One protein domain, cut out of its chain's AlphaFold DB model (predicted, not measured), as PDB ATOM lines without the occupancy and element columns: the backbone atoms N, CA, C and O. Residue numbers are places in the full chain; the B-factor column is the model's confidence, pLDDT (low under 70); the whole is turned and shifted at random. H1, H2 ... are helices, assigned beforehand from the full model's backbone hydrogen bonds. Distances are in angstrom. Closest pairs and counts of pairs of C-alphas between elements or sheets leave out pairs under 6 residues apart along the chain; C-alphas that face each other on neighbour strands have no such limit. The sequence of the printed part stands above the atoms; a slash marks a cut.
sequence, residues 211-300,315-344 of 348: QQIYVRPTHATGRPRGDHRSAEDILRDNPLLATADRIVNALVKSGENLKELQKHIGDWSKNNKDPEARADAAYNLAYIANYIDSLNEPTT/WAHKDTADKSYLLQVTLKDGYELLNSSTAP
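AT A GLANCE: This is residues 211 to 300 and 315 to 344 of the 348 residues of an uncharacterized protein of Pseudomonas sp. WS 5010 (UniProt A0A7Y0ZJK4). The long helix H4 runs along the longest axis, with H1 beside it, H2 about perpendicular to it, and H5 packed slantwise on it; short H3 and H6 pack on H5. The printed part has 120 residues with six named helices, H1 to H6, and no named strand: all helix. It is compact, radius of gyration of the C-alphas 13.7 A, spans 40 by 35 by 25 A.

HOW THE PARTS SIT: H1, residues 231 to 237, touches H4, residues 275 to 294, at Ala 231 and Ala 279, closest C-alphas 4.0 A apart. H2, residues 241 to 253, touches H4 with residues 241 to 244 alone, about perpendicular at 81 degrees, closest C-alphas Leu 241 and Ala 286, 6.2 A. The hub H5, residues 320 to 333, touches H3, residues 258 to 262, with residues 331 to 332 alone, closest C-alphas Leu 331 and Leu 261, 4.9 A. H5 touches H6, residues 336 to 339, with residues 326 to 330 alone, closest C-alphas Thr 330 and Leu 337, 6.7 A. Every O i to N i+4 pair in H1 to H5 is within hydrogen-bond range; H6 is too short for one.

IN THESE COORDINATES: H1 begins at C-alpha 231 (40.037, -50.265, 15.672); H4 is 28.3 A long; H6 ends at C-alpha 339 (56.715, -56.666, -3.728).

THE WHOLE: Residues 301 to 314 are not printed; C-alphas 300 and 315 are 19.1 A apart. The link H3 to H4 is long. Residues 337 to 344 are among 32 under pLDDT 70.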
ATOM      1  N   GLN A 211      53.549 -53.351  14.382       57.22
ATOM      2  CA  GLN A 211      54.869 -52.790  14.680       57.22
ATOM      3  C   GLN A 211      56.006 -53.712  14.200       57.22
ATOM      4  O   GLN A 211      57.181 -53.358  14.318       57.22
ATOM      5  N   GLN A 212      55.681 -54.877  13.622       56.03
ATOM      6  CA  GLN A 212      56.633 -55.816  13.024       56.03
ATOM      7  C   GLN A 212      57.060 -55.371  11.615       56.03
ATOM      8  O   GLN A 212      56.743 -55.985  10.602       56.03
ATOM      9  N   ILE A 213      57.833 -54.296  11.550       54.47
ATOM     10  CA  ILE A 213      58.258 -53.634  10.306       54.47
ATOM     11  C   ILE A 213      59.237 -54.424   9.420       54.47
ATOM     12  O   ILE A 213      59.557 -53.993   8.318       54.47
ATOM     13  N   TYR A 214      59.737 -55.572   9.879       51.09
ATOM     14  CA  TYR A 214      60.750 -56.349   9.154       51.09
ATOM     15  C   TYR A 214      60.159 -57.365   8.177       51.09
ATOM     16  O   TYR A 214      60.861 -57.842   7.285       51.09
ATOM     17  N   VAL A 215      58.877 -57.699   8.333       60.81
ATOM     18  CA  VAL A 215      58.155 -58.540   7.380       60.81
ATOM     19  C   VAL A 215      57.407 -57.615   6.436       60.81
ATOM     20  O   VAL A 215      56.630 -56.768   6.873       60.81
ATOM     21  N   ARG A 216      57.657 -57.772   5.137       71.44
ATOM     22  CA  ARG A 216      56.956 -57.030   4.090       71.44
ATOM     23  C   ARG A 216      55.478 -57.443   4.055       71.44
ATOM     24  O   ARG A 216      55.212 -58.635   3.898       71.44
ATOM     25  N   PRO A 217      54.524 -56.497   4.115       80.56
ATOM     26  CA  PRO A 217      53.122 -56.788   3.853       80.56
ATOM     27  C   PRO A 217      52.932 -57.224   2.395       80.56
ATOM     28  O   PRO A 217      53.294 -56.491   1.476       80.56
ATOM     29  N   THR A 218      52.354 -58.405   2.175       79.06
ATOM     30  CA  THR A 218      52.089 -58.963   0.832       79.06
ATOM     31  C   THR A 218      50.599 -59.059   0.496       79.06
ATOM     32  O   THR A 218      50.242 -59.208  -0.670       79.06
ATOM     33  N   HIS A 219      49.737 -58.981   1.508       83.12
ATOM     34  CA  HIS A 219      48.276 -59.035   1.429       83.12
ATOM     35  C   HIS A 219      47.667 -58.596   2.769       83.12
ATOM     36  O   HIS A 219      48.369 -58.565   3.787       83.12
ATOM     37  N   ALA A 220      46.364 -58.317   2.783       86.81
ATOM     38  CA  ALA A 220      45.610 -58.095   4.011       86.81
ATOM     39  C   ALA A 220      45.500 -59.398   4.810       86.81
ATOM     40  O   ALA A 220      44.938 -60.382   4.332       86.81
ATOM     41  N   THR A 221      46.027 -59.394   6.031       80.69
ATOM     42  CA  THR A 221      45.972 -60.544   6.946       80.69
ATOM     43  C   THR A 221      44.916 -60.378   8.027       80.69
ATOM     44  O   THR A 221      44.514 -61.366   8.634       80.69
ATOM     45  N   GLY A 222      44.491 -59.137   8.285       82.12
ATOM     46  CA  GLY A 222      43.793 -58.787   9.515       82.12
ATOM     47  C   GLY A 222      44.724 -58.856  10.723       82.12
ATOM     48  O   GLY A 222      45.934 -59.079  10.577       82.12
ATOM     49  N   ARG A 223      44.160 -58.634  11.915       79.81
ATOM     50  CA  ARG A 223      44.928 -58.708  13.160       79.81
ATOM     51  C   ARG A 223      45.473 -60.128  13.365       79.81
ATOM     52  O   ARG A 223      44.797 -61.107  13.044       79.81
ATOM     53  N   PRO A 224      46.681 -60.266  13.927       65.94
ATOM     54  CA  PRO A 224      47.255 -61.556  14.253       65.94
ATOM     55  C   PRO A 224      46.409 -62.245  15.321       65.94
ATOM     56  O   PRO A 224      45.713 -61.617  16.124       65.94
ATOM     57  N   ARG A 225      46.491 -63.571  15.356       53.38
ATOM     58  CA  ARG A 225      45.705 -64.368  16.288       53.38
ATOM     59  C   ARG A 225      45.964 -63.950  17.740       53.38
ATOM     60  O   ARG A 225      47.097 -63.900  18.201       53.38
ATOM     61  N   GLY A 226      44.882 -63.720  18.479       50.12
ATOM     62  CA  GLY A 226      44.936 -63.327  19.887       50.12
ATOM     63  C   GLY A 226      45.069 -61.822  20.108       50.12
ATOM     64  O   GLY A 226      44.920 -61.394  21.251       50.12
ATOM     65  N   ASP A 227      45.286 -61.015  19.066       62.59
ATOM     66  CA  ASP A 227      45.076 -59.574  19.139       62.59
ATOM     67  C   ASP A 227      43.568 -59.273  19.115       62.59
ATOM     68  O   ASP A 227      42.842 -59.638  18.194       62.59
ATOM     69  N   HIS A 228      43.102 -58.636  20.186       73.88
ATOM     70  CA  HIS A 228      41.697 -58.301  20.425       73.88
ATOM     71  C   HIS A 228      41.493 -56.792  20.554       73.88
ATOM     72  O   HIS A 228      40.451 -56.346  21.032       73.88
ATOM     73  N   ARG A 229      42.499 -55.992  20.183       79.25
ATOM     74  CA  ARG A 229      42.382 -54.537  20.212       79.25
ATOM     75  C   ARG A 229      41.297 -54.085  19.247       79.25
ATOM     76  O   ARG A 229      41.167 -54.626  18.146       79.25
ATOM     77  N   SER A 230      40.531 -53.083  19.664       84.25
ATOM     78  CA  SER A 230      39.561 -52.429  18.789       84.25
ATOM     79  C   SER A 230      40.267 -51.602  17.707       84.25
ATOM     80  O   SER A 230      41.449 -51.266  17.829       84.25
ATOM     81  N   ALA A 231      39.532 -51.217  16.659       88.81
ATOM     82  CA  ALA A 231      40.037 -50.265  15.672       88.81
ATOM     83  C   ALA A 231      40.481 -48.951  16.346       88.81
ATOM     84  O   ALA A 231      41.519 -48.401  15.992       88.81
ATOM     85  N   GLU A 232      39.730 -48.465  17.340       84.75
ATOM     86  CA  GLU A 232      40.082 -47.292  18.147       84.75
ATOM     87  C   GLU A 232      41.417 -47.447  18.877       84.75
ATOM     88  O   GLU A 232      42.210 -46.508  18.878       84.75
ATOM     89  N   ASP A 233      41.665 -48.602  19.494       78.62
ATOM     90  CA  ASP A 233      42.914 -48.852  20.211       78.62
ATOM     91  C   ASP A 233      44.098 -48.886  19.241       78.62
ATOM     92  O   ASP A 233      45.114 -48.249  19.498       78.62
ATOM     93  N   ILE A 234      43.944 -49.535  18.082       79.31
ATOM     94  CA  ILE A 234      44.982 -49.581  17.041       79.31
ATOM     95  C   ILE A 234      45.273 -48.177  16.492       79.31
ATOM     96  O   ILE A 234      46.433 -47.779  16.384       79.31
ATOM     97  N   LEU A 235      44.226 -47.402  16.192       80.25
ATOM     98  CA  LEU A 235      44.335 -46.021  15.710       80.25
ATOM     99  C   LEU A 235      45.011 -45.102  16.731       80.25
ATOM    100  O   LEU A 235      45.824 -44.258  16.361       80.25
ATOM    101  N   ARG A 236      44.678 -45.259  18.015       74.75
ATOM    102  CA  ARG A 236      45.258 -44.472  19.108       74.75
ATOM    103  C   ARG A 236      46.724 -44.819  19.339       74.75
ATOM    104  O   ARG A 236      47.529 -43.925  19.589       74.75
ATOM    105  N   ASP A 237      47.058 -46.101  19.278       67.94
ATOM    106  CA  ASP A 237      48.381 -46.602  19.631       67.94
ATOM    107  C   ASP A 237      49.410 -46.423  18.505       67.94
ATOM    108  O   ASP A 237      50.614 -46.500  18.765       67.94
ATOM    109  N   ASN A 238      48.959 -46.174  17.269       70.75
ATOM    110  CA  ASN A 238      49.827 -45.945  16.121       70.75
ATOM    111  C   ASN A 238      49.736 -44.493  15.601       70.75
ATOM    112  O   ASN A 238      48.848 -44.167  14.808       70.75
ATOM    113  N   PRO A 239      50.695 -43.616  15.957       73.12
ATOM    114  CA  PRO A 239      50.677 -42.220  15.524       73.12
ATOM    115  C   PRO A 239      50.822 -42.033  14.003       73.12
ATOM    116  O   PRO A 239      50.444 -40.977  13.494       73.12
ATOM    117  N   LEU A 240      51.323 -43.028  13.255       73.75
ATOM    118  CA  LEU A 240      51.410 -42.954  11.790       73.75
ATOM    119  C   LEU A 240      50.035 -43.004  11.122       73.75
ATOM    120  O   LEU A 240      49.859 -42.445  10.037       73.75
ATOM    121  N   LEU A 241      49.037 -43.601  11.779       81.31
ATOM    122  CA  LEU A 241      47.683 -43.682  11.237       81.31
ATOM    123  C   LEU A 241      47.005 -42.317  11.141       81.31
ATOM    124  O   LEU A 241      46.247 -42.083  10.204       81.31
ATOM    125  N   ALA A 242      47.362 -41.367  12.008       73.19
ATOM    126  CA  ALA A 242      46.903 -39.988  11.869       73.19
ATOM    127  C   ALA A 242      47.371 -39.350  10.545       73.19
ATOM    128  O   ALA A 242      46.676 -38.506   9.979       73.19
ATOM    129  N   THR A 243      48.537 -39.752  10.032       71.44
ATOM    130  CA  THR A 243      49.043 -39.289   8.732       71.44
ATOM    131  C   THR A 243      48.488 -40.080   7.569       71.44
ATOM    132  O   THR A 243      48.117 -39.466   6.569       71.44
ATOM    133  N   ALA A 244      48.334 -41.395   7.714       79.06
ATOM    134  CA  ALA A 244      47.625 -42.203   6.729       79.06
ATOM    135  C   ALA A 244      46.209 -41.653   6.483       79.06
ATOM    136  O   ALA A 244      45.829 -41.412   5.338       79.06
ATOM    137  N   ASP A 245      45.477 -41.316   7.549       82.38
ATOM    138  CA  ASP A 245      44.154 -40.698   7.454       82.38
ATOM    139  C   ASP A 245      44.195 -39.332   6.757       82.38
ATOM    140  O   ASP A 245      43.317 -39.019   5.952       82.38
ATOM    141  N   ARG A 246      45.205 -38.490   7.018       78.56
ATOM    142  CA  ARG A 246      45.356 -37.204   6.309       78.56
ATOM    143  C   ARG A 246      45.551 -37.405   4.809       78.56
ATOM    144  O   ARG A 246      44.938 -36.675   4.030       78.56
ATOM    145  N   ILE A 247      46.362 -38.383   4.416       79.31
ATOM    146  CA  ILE A 247      46.634 -38.707   3.011       79.31
ATOM    147  C   ILE A 247      45.371 -39.226   2.340       79.31
ATOM    148  O   ILE A 247      44.954 -38.669   1.330       79.31
ATOM    149  N   VAL A 248      44.701 -40.210   2.940       83.75
ATOM    150  CA  VAL A 248      43.441 -40.756   2.418       83.75
ATOM    151  C   VAL A 248      42.397 -39.650   2.259       83.75
ATOM    152  O   VAL A 248      41.777 -39.528   1.206       83.75
ATOM    153  N   ASN A 249      42.248 -38.773   3.255       83.00
ATOM    154  CA  ASN A 249      41.327 -37.641   3.167       83.00
ATOM    155  C   ASN A 249      41.703 -36.649   2.054       83.00
ATOM    156  O   ASN A 249      40.812 -36.084   1.420       83.00
ATOM    157  N   ALA A 250      42.994 -36.411   1.811       78.31
ATOM    158  CA  ALA A 250      43.448 -35.572   0.705       78.31
ATOM    159  C   ALA A 250      43.127 -36.213  -0.656       78.31
ATOM    160  O   ALA A 250      42.610 -35.526  -1.536       78.31
ATOM    161  N   LEU A 251      43.340 -37.525  -0.794       79.25
ATOM    162  CA  LEU A 251      43.017 -38.291  -2.001       79.25
ATOM    163  C   LEU A 251      41.522 -38.243  -2.321       79.25
ATOM    164  O   LEU A 251      41.130 -37.901  -3.438       79.25
ATOM    165  N   VAL A 252      40.680 -38.493  -1.317       84.81
ATOM    166  CA  VAL A 252      39.220 -38.418  -1.465       84.81
ATOM    167  C   VAL A 252      38.780 -37.004  -1.852       84.81
ATOM    168  O   VAL A 252      37.954 -36.837  -2.747       84.81
ATOM    169  N   LYS A 253      39.373 -35.959  -1.255       82.50
ATOM    170  CA  LYS A 253      39.112 -34.562  -1.651       82.50
ATOM    171  C   LYS A 253      39.543 -34.256  -3.087       82.50
ATOM    172  O   LYS A 253      38.904 -33.428  -3.728       82.50
ATOM    173  N   SER A 254      40.594 -34.907  -3.590       79.69
ATOM    174  CA  SER A 254      41.027 -34.796  -4.991       79.69
ATOM    175  C   SER A 254      40.204 -35.635  -5.978       79.69
ATOM    176  O   SER A 254      40.471 -35.575  -7.175       79.69
ATOM    177  N   GLY A 255      39.189 -36.370  -5.506       79.62
ATOM    178  CA  GLY A 255      38.249 -37.117  -6.346       79.62
ATOM    179  C   GLY A 255      38.448 -38.634  -6.362       79.62
ATOM    180  O   GLY A 255      37.724 -39.316  -7.085       79.62
ATOM    181  N   GLU A 256      39.378 -39.178  -5.573       83.38
ATOM    182  CA  GLU A 256      39.533 -40.631  -5.435       83.38
ATOM    183  C   GLU A 256      38.350 -41.247  -4.676       83.38
ATOM    184  O   GLU A 256      37.802 -40.670  -3.731       83.38
ATOM    185  N   ASN A 257      37.956 -42.458  -5.067       89.06
ATOM    186  CA  ASN A 257      36.860 -43.167  -4.420       89.06
ATOM    187  C   ASN A 257      37.362 -43.903  -3.169       89.06
ATOM    188  O   ASN A 257      38.182 -44.812  -3.264       89.06
ATOM    189  N   LEU A 258      36.817 -43.561  -1.998       88.44
ATOM    190  CA  LEU A 258      37.192 -44.197  -0.730       88.44
ATOM    191  C   LEU A 258      37.020 -45.725  -0.752       88.44
ATOM    192  O   LEU A 258      37.861 -46.428  -0.201       88.44
ATOM    193  N   LYS A 259      35.981 -46.253  -1.415       89.81
ATOM    194  CA  LYS A 259      35.773 -47.706  -1.511       89.81
ATOM    195  C   LYS A 259      36.875 -48.398  -2.308       89.81
ATOM    196  O   LYS A 259      37.240 -49.516  -1.964       89.81
ATOM    197  N   GLU A 260      37.416 -47.738  -3.332       87.06
ATOM    198  CA  GLU A 260      38.546 -48.281  -4.095       87.06
ATOM    199  C   GLU A 260      39.819 -48.288  -3.241       87.06
ATOM    200  O   GLU A 260      40.488 -49.311  -3.175       87.06
ATOM    201  N   LEU A 261      40.088 -47.218  -2.482       87.12
ATOM    202  CA  LEU A 261      41.227 -47.172  -1.545       87.12
ATOM    203  C   LEU A 261      41.128 -48.229  -0.430       87.12
ATOM    204  O   LEU A 261      42.137 -48.684   0.105       87.12
ATOM    205  N   GLN A 262      39.909 -48.615  -0.056       92.69
ATOM    206  CA  GLN A 262      39.639 -49.626   0.969       92.69
ATOM    207  C   GLN A 262      39.634 -51.057   0.421       92.69
ATOM    208  O   GLN A 262      39.682 -52.004   1.202       92.69
ATOM    209  N   LYS A 263      39.597 -51.245  -0.901       91.12
ATOM    210  CA  LYS A 263      39.411 -52.550  -1.550       91.12
ATOM    211  C   LYS A 263      40.438 -53.600  -1.122       91.12
ATOM    212  O   LYS A 263      40.090 -54.768  -0.982       91.12
ATOM    213  N   HIS A 264      41.689 -53.189  -0.920       88.06
ATOM    214  CA  HIS A 264      42.797 -54.098  -0.623       88.06
ATOM    215  C   HIS A 264      43.080 -54.276   0.872       88.06
ATOM    216  O   HIS A 264      43.705 -55.260   1.250       88.06
ATOM    217  N   ILE A 265      42.630 -53.341   1.711       89.19
ATOM    218  CA  ILE A 265      43.004 -53.249   3.134       89.19
ATOM    219  C   ILE A 265      41.792 -53.473   4.052       89.19
ATOM    220  O   ILE A 265      41.955 -53.919   5.188       89.19
ATOM    221  N   GLY A 266      40.581 -53.224   3.548       93.00
ATOM    222  CA  GLY A 266      39.322 -53.225   4.287       93.00
ATOM    223  C   GLY A 266      38.857 -51.817   4.672       93.00
ATOM    224  O   GLY A 266      39.575 -50.833   4.508       93.00
ATOM    225  N   ASP A 267      37.635 -51.709   5.201       93.25
ATOM    226  CA  ASP A 267      37.072 -50.443   5.691       93.25
ATOM    227  C   ASP A 267      37.399 -50.247   7.183       93.25
ATOM    228  O   ASP A 267      36.718 -50.782   8.058       93.25
ATOM    229  N   TRP A 268      38.445 -49.468   7.478       91.69
ATOM    230  CA  TRP A 268      38.835 -49.095   8.850       91.69
ATOM    231  C   TRP A 268      38.017 -47.919   9.420       91.69
ATOM    232  O   TRP A 268      38.164 -47.544  10.591       91.69
ATOM    233  N   SER A 269      37.145 -47.307   8.611       89.62
ATOM    234  CA  SER A 269      36.409 -46.103   8.992       89.62
ATOM    235  C   SER A 269      35.308 -46.397  10.014       89.62
ATOM    236  O   SER A 269      34.824 -47.518  10.150       89.62
ATOM    237  N   LYS A 270      34.833 -45.354  10.706       88.69
ATOM    238  CA  LYS A 270      33.701 -45.443  11.653       88.69
ATOM    239  C   LYS A 270      32.368 -45.846  10.997       88.69
ATOM    240  O   LYS A 270      31.379 -46.079  11.698       88.69
ATOM    241  N   ASN A 271      32.315 -45.885   9.664       89.69
ATOM    242  CA  ASN A 271      31.128 -46.301   8.929       89.69
ATOM    243  C   ASN A 271      30.996 -47.826   8.870       89.69
ATOM    244  O   ASN A 271      29.863 -48.308   8.804       89.69
ATOM    245  N   ASN A 272      32.104 -48.568   8.980       92.88
ATOM    246  CA  ASN A 272      32.073 -50.020   9.089       92.88
ATOM    247  C   ASN A 272      31.433 -50.439  10.424       92.88
ATOM    248  O   ASN A 272      31.923 -50.089  11.501       92.88
ATOM    249  N   LYS A 273      30.298 -51.145  10.345       94.25
ATOM    250  CA  LYS A 273      29.518 -51.598  11.509       94.25
ATOM    251  C   LYS A 273      29.962 -52.950  12.051       94.25
ATOM    252  O   LYS A 273      29.513 -53.311  13.134       94.25
ATOM    253  N   ASP A 274      30.822 -53.660  11.330       95.81
ATOM    254  CA  ASP A 274      31.465 -54.869  11.823       95.81
ATOM    255  C   ASP A 274      32.733 -54.473  12.608       95.81
ATOM    256  O   ASP A 274      33.711 -54.019  12.002       95.81
ATOM    257  N   PRO A 275      32.725 -54.575  13.952       89.25
ATOM    258  CA  PRO A 275      33.844 -54.128  14.774       89.25
ATOM    259  C   PRO A 275      35.117 -54.952  14.548       89.25
ATOM    260  O   PRO A 275      36.208 -54.386  14.617       89.25
ATOM    261  N   GLU A 276      34.994 -56.247  14.243       88.69
ATOM    262  CA  GLU A 276      36.143 -57.127  14.023       88.69
ATOM    263  C   GLU A 276      36.761 -56.846  12.652       88.69
ATOM    264  O   GLU A 276      37.956 -56.562  12.567       88.69
ATOM    265  N   ALA A 277      35.940 -56.784  11.596       92.38
ATOM    266  CA  ALA A 277      36.425 -56.451  10.255       92.38
ATOM    267  C   ALA A 277      37.042 -55.045  10.195       92.38
ATOM    268  O   ALA A 277      38.019 -54.806   9.482       92.38
ATOM    269  N   ARG A 278      36.497 -54.096  10.966       95.00
ATOM    270  CA  ARG A 278      37.052 -52.745  11.076       95.00
ATOM    271  C   ARG A 278      38.399 -52.731  11.799       95.00
ATOM    272  O   ARG A 278      39.297 -51.997  11.388       95.00
ATOM    273  N   ALA A 279      38.544 -53.511  12.869       88.19
ATOM    274  CA  ALA A 279      39.802 -53.628  13.601       88.19
ATOM    275  C   ALA A 279      40.886 -54.322  12.758       88.19
ATOM    276  O   ALA A 279      42.031 -53.874  12.745       88.19
ATOM    277  N   ASP A 280      40.510 -55.331  11.973       89.06
ATOM    278  CA  ASP A 280      41.394 -55.993  11.011       89.06
ATOM    279  C   ASP A 280      41.859 -55.040   9.903       89.06
ATOM    280  O   ASP A 280      43.044 -55.001   9.570       89.06
ATOM    281  N   ALA A 281      40.959 -54.202   9.384       93.75
ATOM    282  CA  ALA A 281      41.311 -53.173   8.410       93.75
ATOM    283  C   ALA A 281      42.241 -52.097   8.996       93.75
ATOM    284  O   ALA A 281      43.207 -51.688   8.348       93.75
ATOM    285  N   ALA A 282      41.983 -51.656  10.234       91.50
ATOM    286  CA  ALA A 282      42.849 -50.709  10.934       91.50
ATOM    287  C   ALA A 282      44.254 -51.291  11.140       91.50
ATOM    288  O   ALA A 282      45.240 -50.595  10.902       91.50
ATOM    289  N   TYR A 283      44.351 -52.572  11.507       89.06
ATOM    290  CA  TYR A 283      45.620 -53.288  11.604       89.06
ATOM    291  C   TYR A 283      46.359 -53.345  10.265       89.06
ATOM    292  O   TYR A 283      47.541 -53.011  10.211       89.06
ATOM    293  N   ASN A 284      45.678 -53.715   9.175       90.56
ATOM    294  CA  ASN A 284      46.298 -53.795   7.850       90.56
ATOM    295  C   ASN A 284      46.894 -52.442   7.427       90.56
ATOM    296  O   ASN A 284      48.029 -52.386   6.948       90.56
ATOM    297  N   LEU A 285      46.157 -51.347   7.649       90.69
ATOM    298  CA  LEU A 285      46.645 -49.994   7.377       90.69
ATOM    299  C   LEU A 285      47.853 -49.645   8.255       90.69
ATOM    300  O   LEU A 285      48.834 -49.084   7.767       90.69
ATOM    301  N   ALA A 286      47.795 -50.001   9.538       86.31
ATOM    302  CA  ALA A 286      48.866 -49.765  10.499       86.31
ATOM    303  C   ALA A 286      50.149 -50.493  10.097       86.31
ATOM    304  O   ALA A 286      51.237 -49.922  10.163       86.31
ATOM    305  N   TYR A 287      50.006 -51.736   9.642       83.25
ATOM    306  CA  TYR A 287      51.109 -52.588   9.241       83.25
ATOM    307  C   TYR A 287      51.814 -52.039   7.994       83.25
ATOM    308  O   TYR A 287      53.038 -51.918   7.982       83.25
ATOM    309  N   ILE A 288      51.050 -51.595   6.990       85.81
ATOM    310  CA  ILE A 288      51.597 -50.911   5.806       85.81
ATOM    311  C   ILE A 288      52.288 -49.603   6.196       85.81
ATOM    312  O   ILE A 288      53.412 -49.355   5.762       85.81
ATOM    313  N   ALA A 289      51.644 -48.770   7.018       83.44
ATOM    314  CA  ALA A 289      52.190 -47.476   7.417       83.44
ATOM    315  C   ALA A 289      53.518 -47.627   8.173       83.44
ATOM    316  O   ALA A 289      54.482 -46.932   7.858       83.44
ATOM    317  N   ASN A 290      53.585 -48.568   9.118       76.31
ATOM    318  CA  ASN A 290      54.809 -48.881   9.850       76.31
ATOM    319  C   ASN A 290      55.888 -49.468   8.923       76.31
ATOM    320  O   ASN A 290      57.050 -49.078   9.022       76.31
ATOM    321  N   TYR A 291      55.525 -50.365   7.995       78.06
ATOM    322  CA  TYR A 291      56.473 -50.918   7.025       78.06
ATOM    323  C   TYR A 291      57.083 -49.822   6.143       78.06
ATOM    324  O   TYR A 291      58.303 -49.718   6.061       78.06
ATOM    325  N   ILE A 292      56.261 -48.959   5.539       78.38
ATOM    326  CA  ILE A 292      56.724 -47.833   4.711       78.38
ATOM    327  C   ILE A 292      57.606 -46.878   5.521       78.38
ATOM    328  O   ILE A 292      58.622 -46.392   5.021       78.38
ATOM    329  N   ASP A 293      57.246 -46.615   6.777       74.12
ATOM    330  CA  ASP A 293      58.044 -45.762   7.652       74.12
ATOM    331  C   ASP A 293      59.434 -46.345   7.930       74.12
ATOM    332  O   ASP A 293      60.411 -45.596   7.938       74.12
ATOM    333  N   SER A 294      59.536 -47.670   8.052       67.12
ATOM    334  CA  SER A 294      60.802 -48.375   8.283       67.12
ATOM    335  C   SER A 294      61.764 -48.412   7.097       67.12
ATOM    336  O   SER A 294      62.937 -48.751   7.271       67.12
ATOM    337  N   LEU A 295      61.295 -48.087   5.889       71.00
ATOM    338  CA  LEU A 295      62.149 -48.043   4.709       71.00
ATOM    339  C   LEU A 295      63.152 -46.890   4.872       71.00
ATOM    340  O   LEU A 295      62.776 -45.714   4.879       71.00
ATOM    341  N   ASN A 296      64.428 -47.252   5.044       54.12
ATOM    342  CA  ASN A 296      65.537 -46.318   5.266       54.12
ATOM    343  C   ASN A 296      65.855 -45.444   4.044       54.12
ATOM    344  O   ASN A 296      66.355 -44.343   4.234       54.12
ATOM    345  N   GLU A 297      65.552 -45.905   2.826       50.28
ATOM    346  CA  GLU A 297      65.547 -45.117   1.585       50.28
ATOM    347  C   GLU A 297      64.466 -45.683   0.636       50.28
ATOM    348  O   GLU A 297      64.220 -46.899   0.655       50.28
ATOM    349  N   PRO A 298      63.789 -44.845  -0.177       40.91
ATOM    350  CA  PRO A 298      62.841 -45.320  -1.171       40.91
ATOM    351  C   PRO A 298      63.577 -46.172  -2.200       40.91
ATOM    352  O   PRO A 298      64.647 -45.829  -2.696       40.91
ATOM    353  N   THR A 299      62.993 -47.312  -2.535       38.03
ATOM    354  CA  THR A 299      63.500 -48.230  -3.549       38.03
ATOM    355  C   THR A 299      63.425 -47.582  -4.927       38.03
ATOM    356  O   THR A 299      62.425 -47.722  -5.614       38.03
ATOM    357  N   THR A 300      64.453 -46.831  -5.310       34.75
ATOM    358  CA  THR A 300      64.956 -46.598  -6.677       34.75
ATOM    359  C   THR A 300      66.208 -45.723  -6.580       34.75
ATOM    360  O   THR A 300      66.489 -45.151  -5.537       34.75
ATOM    361  N   TRP A 315      56.418 -38.338   9.792       44.91
ATOM    362  CA  TRP A 315      56.932 -38.035   8.442       44.91
ATOM    363  C   TRP A 315      57.344 -36.562   8.234       44.91
ATOM    364  O   TRP A 315      56.529 -35.711   7.878       44.91
ATOM    365  N   ALA A 316      58.622 -36.236   8.461       39.25
ATOM    366  CA  ALA A 316      59.139 -34.879   8.283       39.25
ATOM    367  C   ALA A 316      59.257 -34.475   6.796       39.25
ATOM    368  O   ALA A 316      59.656 -35.265   5.944       39.25
ATOM    369  N   HIS A 317      58.962 -33.197   6.525       40.38
ATOM    370  CA  HIS A 317      58.687 -32.526   5.240       40.38
ATOM    371  C   HIS A 317      59.622 -32.734   4.023       40.38
ATOM    372  O   HIS A 317      59.331 -32.168   2.969       40.38
ATOM    373  N   LYS A 318      60.724 -33.487   4.115       39.91
ATOM    374  CA  LYS A 318      61.603 -33.778   2.962       39.91
ATOM    375  C   LYS A 318      61.528 -35.226   2.461       39.91
ATOM    376  O   LYS A 318      61.629 -35.409   1.257       39.91
ATOM    377  N   ASP A 319      61.200 -36.190   3.326       51.03
ATOM    378  CA  ASP A 319      61.026 -37.615   2.965       51.03
ATOM    379  C   ASP A 319      59.538 -38.005   2.811       51.03
ATOM    380  O   ASP A 319      59.180 -39.146   2.519       51.03
ATOM    381  N   THR A 320      58.635 -37.040   3.026       55.62
ATOM    382  CA  THR A 320      57.177 -37.227   3.033       55.62
ATOM    383  C   THR A 320      56.584 -37.612   1.689       55.62
ATOM    384  O   THR A 320      55.556 -38.285   1.672       55.62
ATOM    385  N   ALA A 321      57.166 -37.157   0.578       58.41
ATOM    386  CA  ALA A 321      56.560 -37.335  -0.739       58.41
ATOM    387  C   ALA A 321      56.599 -38.806  -1.171       58.41
ATOM    388  O   ALA A 321      55.564 -39.355  -1.541       58.41
ATOM    389  N   ASP A 322      57.746 -39.465  -1.004       68.00
ATOM    390  CA  ASP A 322      57.947 -40.845  -1.449       68.00
ATOM    391  C   ASP A 322      57.181 -41.842  -0.575       68.00
ATOM    392  O   ASP A 322      56.517 -42.740  -1.088       68.00
ATOM    393  N   LYS A 323      57.176 -41.645   0.750       75.31
ATOM    394  CA  LYS A 323      56.399 -42.489   1.675       75.31
ATOM    395  C   LYS A 323      54.888 -42.301   1.505       75.31
ATOM    396  O   LYS A 323      54.140 -43.278   1.518       75.31
ATOM    397  N   SER A 324      54.430 -41.065   1.278       74.31
ATOM    398  CA  SER A 324      53.012 -40.798   0.993       74.31
ATOM    399  C   SER A 324      52.585 -41.378  -0.351       74.31
ATOM    400  O   SER A 324      51.483 -41.915  -0.452       74.31
ATOM    401  N   TYR A 325      53.457 -41.309  -1.361       77.25
ATOM    402  CA  TYR A 325      53.223 -41.931  -2.658       77.25
ATOM    403  C   TYR A 325      53.154 -43.454  -2.530       77.25
ATOM    404  O   TYR A 325      52.179 -44.050  -2.971       77.25
ATOM    405  N   LEU A 326      54.103 -44.092  -1.840       80.44
ATOM    406  CA  LEU A 326      54.065 -45.538  -1.597       80.44
ATOM    407  C   LEU A 326      52.776 -45.971  -0.893       80.44
ATOM    408  O   LEU A 326      52.171 -46.965  -1.293       80.44
ATOM    409  N   LEU A 327      52.308 -45.208   0.100       85.44
ATOM    410  CA  LEU A 327      51.029 -45.488   0.752       85.44
ATOM    411  C   LEU A 327      49.858 -45.324  -0.228       85.44
ATOM    412  O   LEU A 327      49.002 -46.201  -0.299       85.44
ATOM    413  N   GLN A 328      49.829 -44.235  -1.004       82.75
ATOM    414  CA  GLN A 328      48.795 -43.984  -2.011       82.75
ATOM    415  C   GLN A 328      48.711 -45.124  -3.024       82.75
ATOM    416  O   GLN A 328      47.617 -45.616  -3.293       82.75
ATOM    417  N   VAL A 329      49.839 -45.543  -3.597       80.62
ATOM    418  CA  VAL A 329      49.803 -46.581  -4.623       80.62
ATOM    419  C   VAL A 329      49.511 -47.952  -4.013       80.62
ATOM    420  O   VAL A 329      48.758 -48.715  -4.602       80.62
ATOM    421  N   THR A 330      49.957 -48.226  -2.780       86.19
ATOM    422  CA  THR A 330      49.554 -49.451  -2.060       86.19
ATOM    423  C   THR A 330      48.039 -49.508  -1.825       86.19
ATOM    424  O   THR A 330      47.424 -50.565  -1.946       86.19
ATOM    425  N   LEU A 331      47.411 -48.369  -1.518       86.62
ATOM    426  CA  LEU A 331      45.957 -48.272  -1.353       86.62
ATOM    427  C   LEU A 331      45.199 -48.509  -2.667       86.62
ATOM    428  O   LEU A 331      44.120 -49.095  -2.647       86.62
ATOM    429  N   LYS A 332      45.743 -48.039  -3.796       83.12
ATOM    430  CA  LYS A 332      45.089 -48.105  -5.113       83.12
ATOM    431  C   LYS A 332      45.293 -49.439  -5.823       83.12
ATOM    432  O   LYS A 332      44.334 -50.010  -6.333       83.12
ATOM    433  N   ASP A 333      46.529 -49.919  -5.826       83.62
ATOM    434  CA  ASP A 333      46.973 -51.033  -6.665       83.62
ATOM    435  C   ASP A 333      47.274 -52.291  -5.827       83.62
ATOM    436  O   ASP A 333      47.616 -53.348  -6.355       83.62
ATOM    437  N   GLY A 334      47.119 -52.201  -4.503       83.25
ATOM    438  CA  GLY A 334      47.386 -53.287  -3.571       83.25
ATOM    439  C   GLY A 334      48.873 -53.444  -3.244       83.25
ATOM    440  O   GLY A 334      49.686 -52.534  -3.370       83.25
ATOM    441  N   TYR A 335      49.248 -54.630  -2.777       84.31
ATOM    442  CA  TYR A 335      50.558 -54.884  -2.168       84.31
ATOM    443  C   TYR A 335      51.692 -55.112  -3.190       84.31
ATOM    444  O   TYR A 335      52.847 -55.292  -2.806       84.31
ATOM    445  N   GLU A 336      51.395 -55.114  -4.493       74.44
ATOM    446  CA  GLU A 336      52.346 -55.507  -5.544       74.44
ATOM    447  C   GLU A 336      53.578 -54.598  -5.628       74.44
ATOM    448  O   GLU A 336      54.687 -55.079  -5.858       74.44
ATOM    449  N   LEU A 337      53.431 -53.302  -5.360       67.44
ATOM    450  CA  LEU A 337      54.566 -52.371  -5.394       67.44
ATOM    451  C   LEU A 337      55.458 -52.448  -4.162       67.44
ATOM    452  O   LEU A 337      56.645 -52.131  -4.239       67.44
ATOM    453  N   LEU A 338      54.925 -52.941  -3.041       67.56
ATOM    454  CA  LEU A 338      55.776 -53.358  -1.933       67.56
ATOM    455  C   LEU A 338      56.622 -54.569  -2.374       67.56
ATOM    456  O   LEU A 338      57.791 -54.668  -1.996       67.56
ATOM    457  N   ASN A 339      56.074 -55.441  -3.235       55.69
ATOM    458  CA  ASN A 339      56.715 -56.666  -3.728       55.69
ATOM    459  C   ASN A 339      57.783 -56.446  -4.814       55.69
ATOM    460  O   ASN A 339      58.724 -57.235  -4.882       55.69
ATOM    461  N   SER A 340      57.699 -55.380  -5.615       46.69
ATOM    462  CA  SER A 340      58.654 -55.085  -6.699       46.69
ATOM    463  C   SER A 340      59.998 -54.497  -6.243       46.69
ATOM    464  O   SER A 340      60.852 -54.201  -7.076       46.69
ATOM    465  N   SER A 341      60.228 -54.340  -4.933       42.47
ATOM    466  CA  SER A 341      61.550 -53.992  -4.407       42.47
ATOM    467  C   SER A 341      62.412 -55.248  -4.242       42.47
ATOM    468  O   SER A 341      62.194 -56.085  -3.360       42.47
ATOM    469  N   THR A 342      63.374 -55.409  -5.145       32.34
ATOM    470  CA  THR A 342      64.376 -56.480  -5.152       32.34
ATOM    471  C   THR A 342      65.120 -56.570  -3.821       32.34
ATOM    472  O   THR A 342      65.570 -55.557  -3.283       32.34
ATOM    473  N   ALA A 343      65.256 -57.798  -3.317       28.67
ATOM    474  CA  ALA A 343      66.124 -58.156  -2.202       28.67
ATOM    475  C   ALA A 343      67.557 -57.619  -2.412       28.67
ATOM    476  O   ALA A 343      68.009 -57.542  -3.558       28.67
ATOM    477  N   PRO A 344      68.296 -57.262  -1.344       30.64
ATOM    478  CA  PRO A 344      69.723 -57.013  -1.473       30.64
ATOM    479  C   PRO A 344      70.390 -58.288  -1.997       30.64
ATOM    480  O   PRO A 344      70.188 -59.366  -1.447       30.64
TER     481      PRO A 344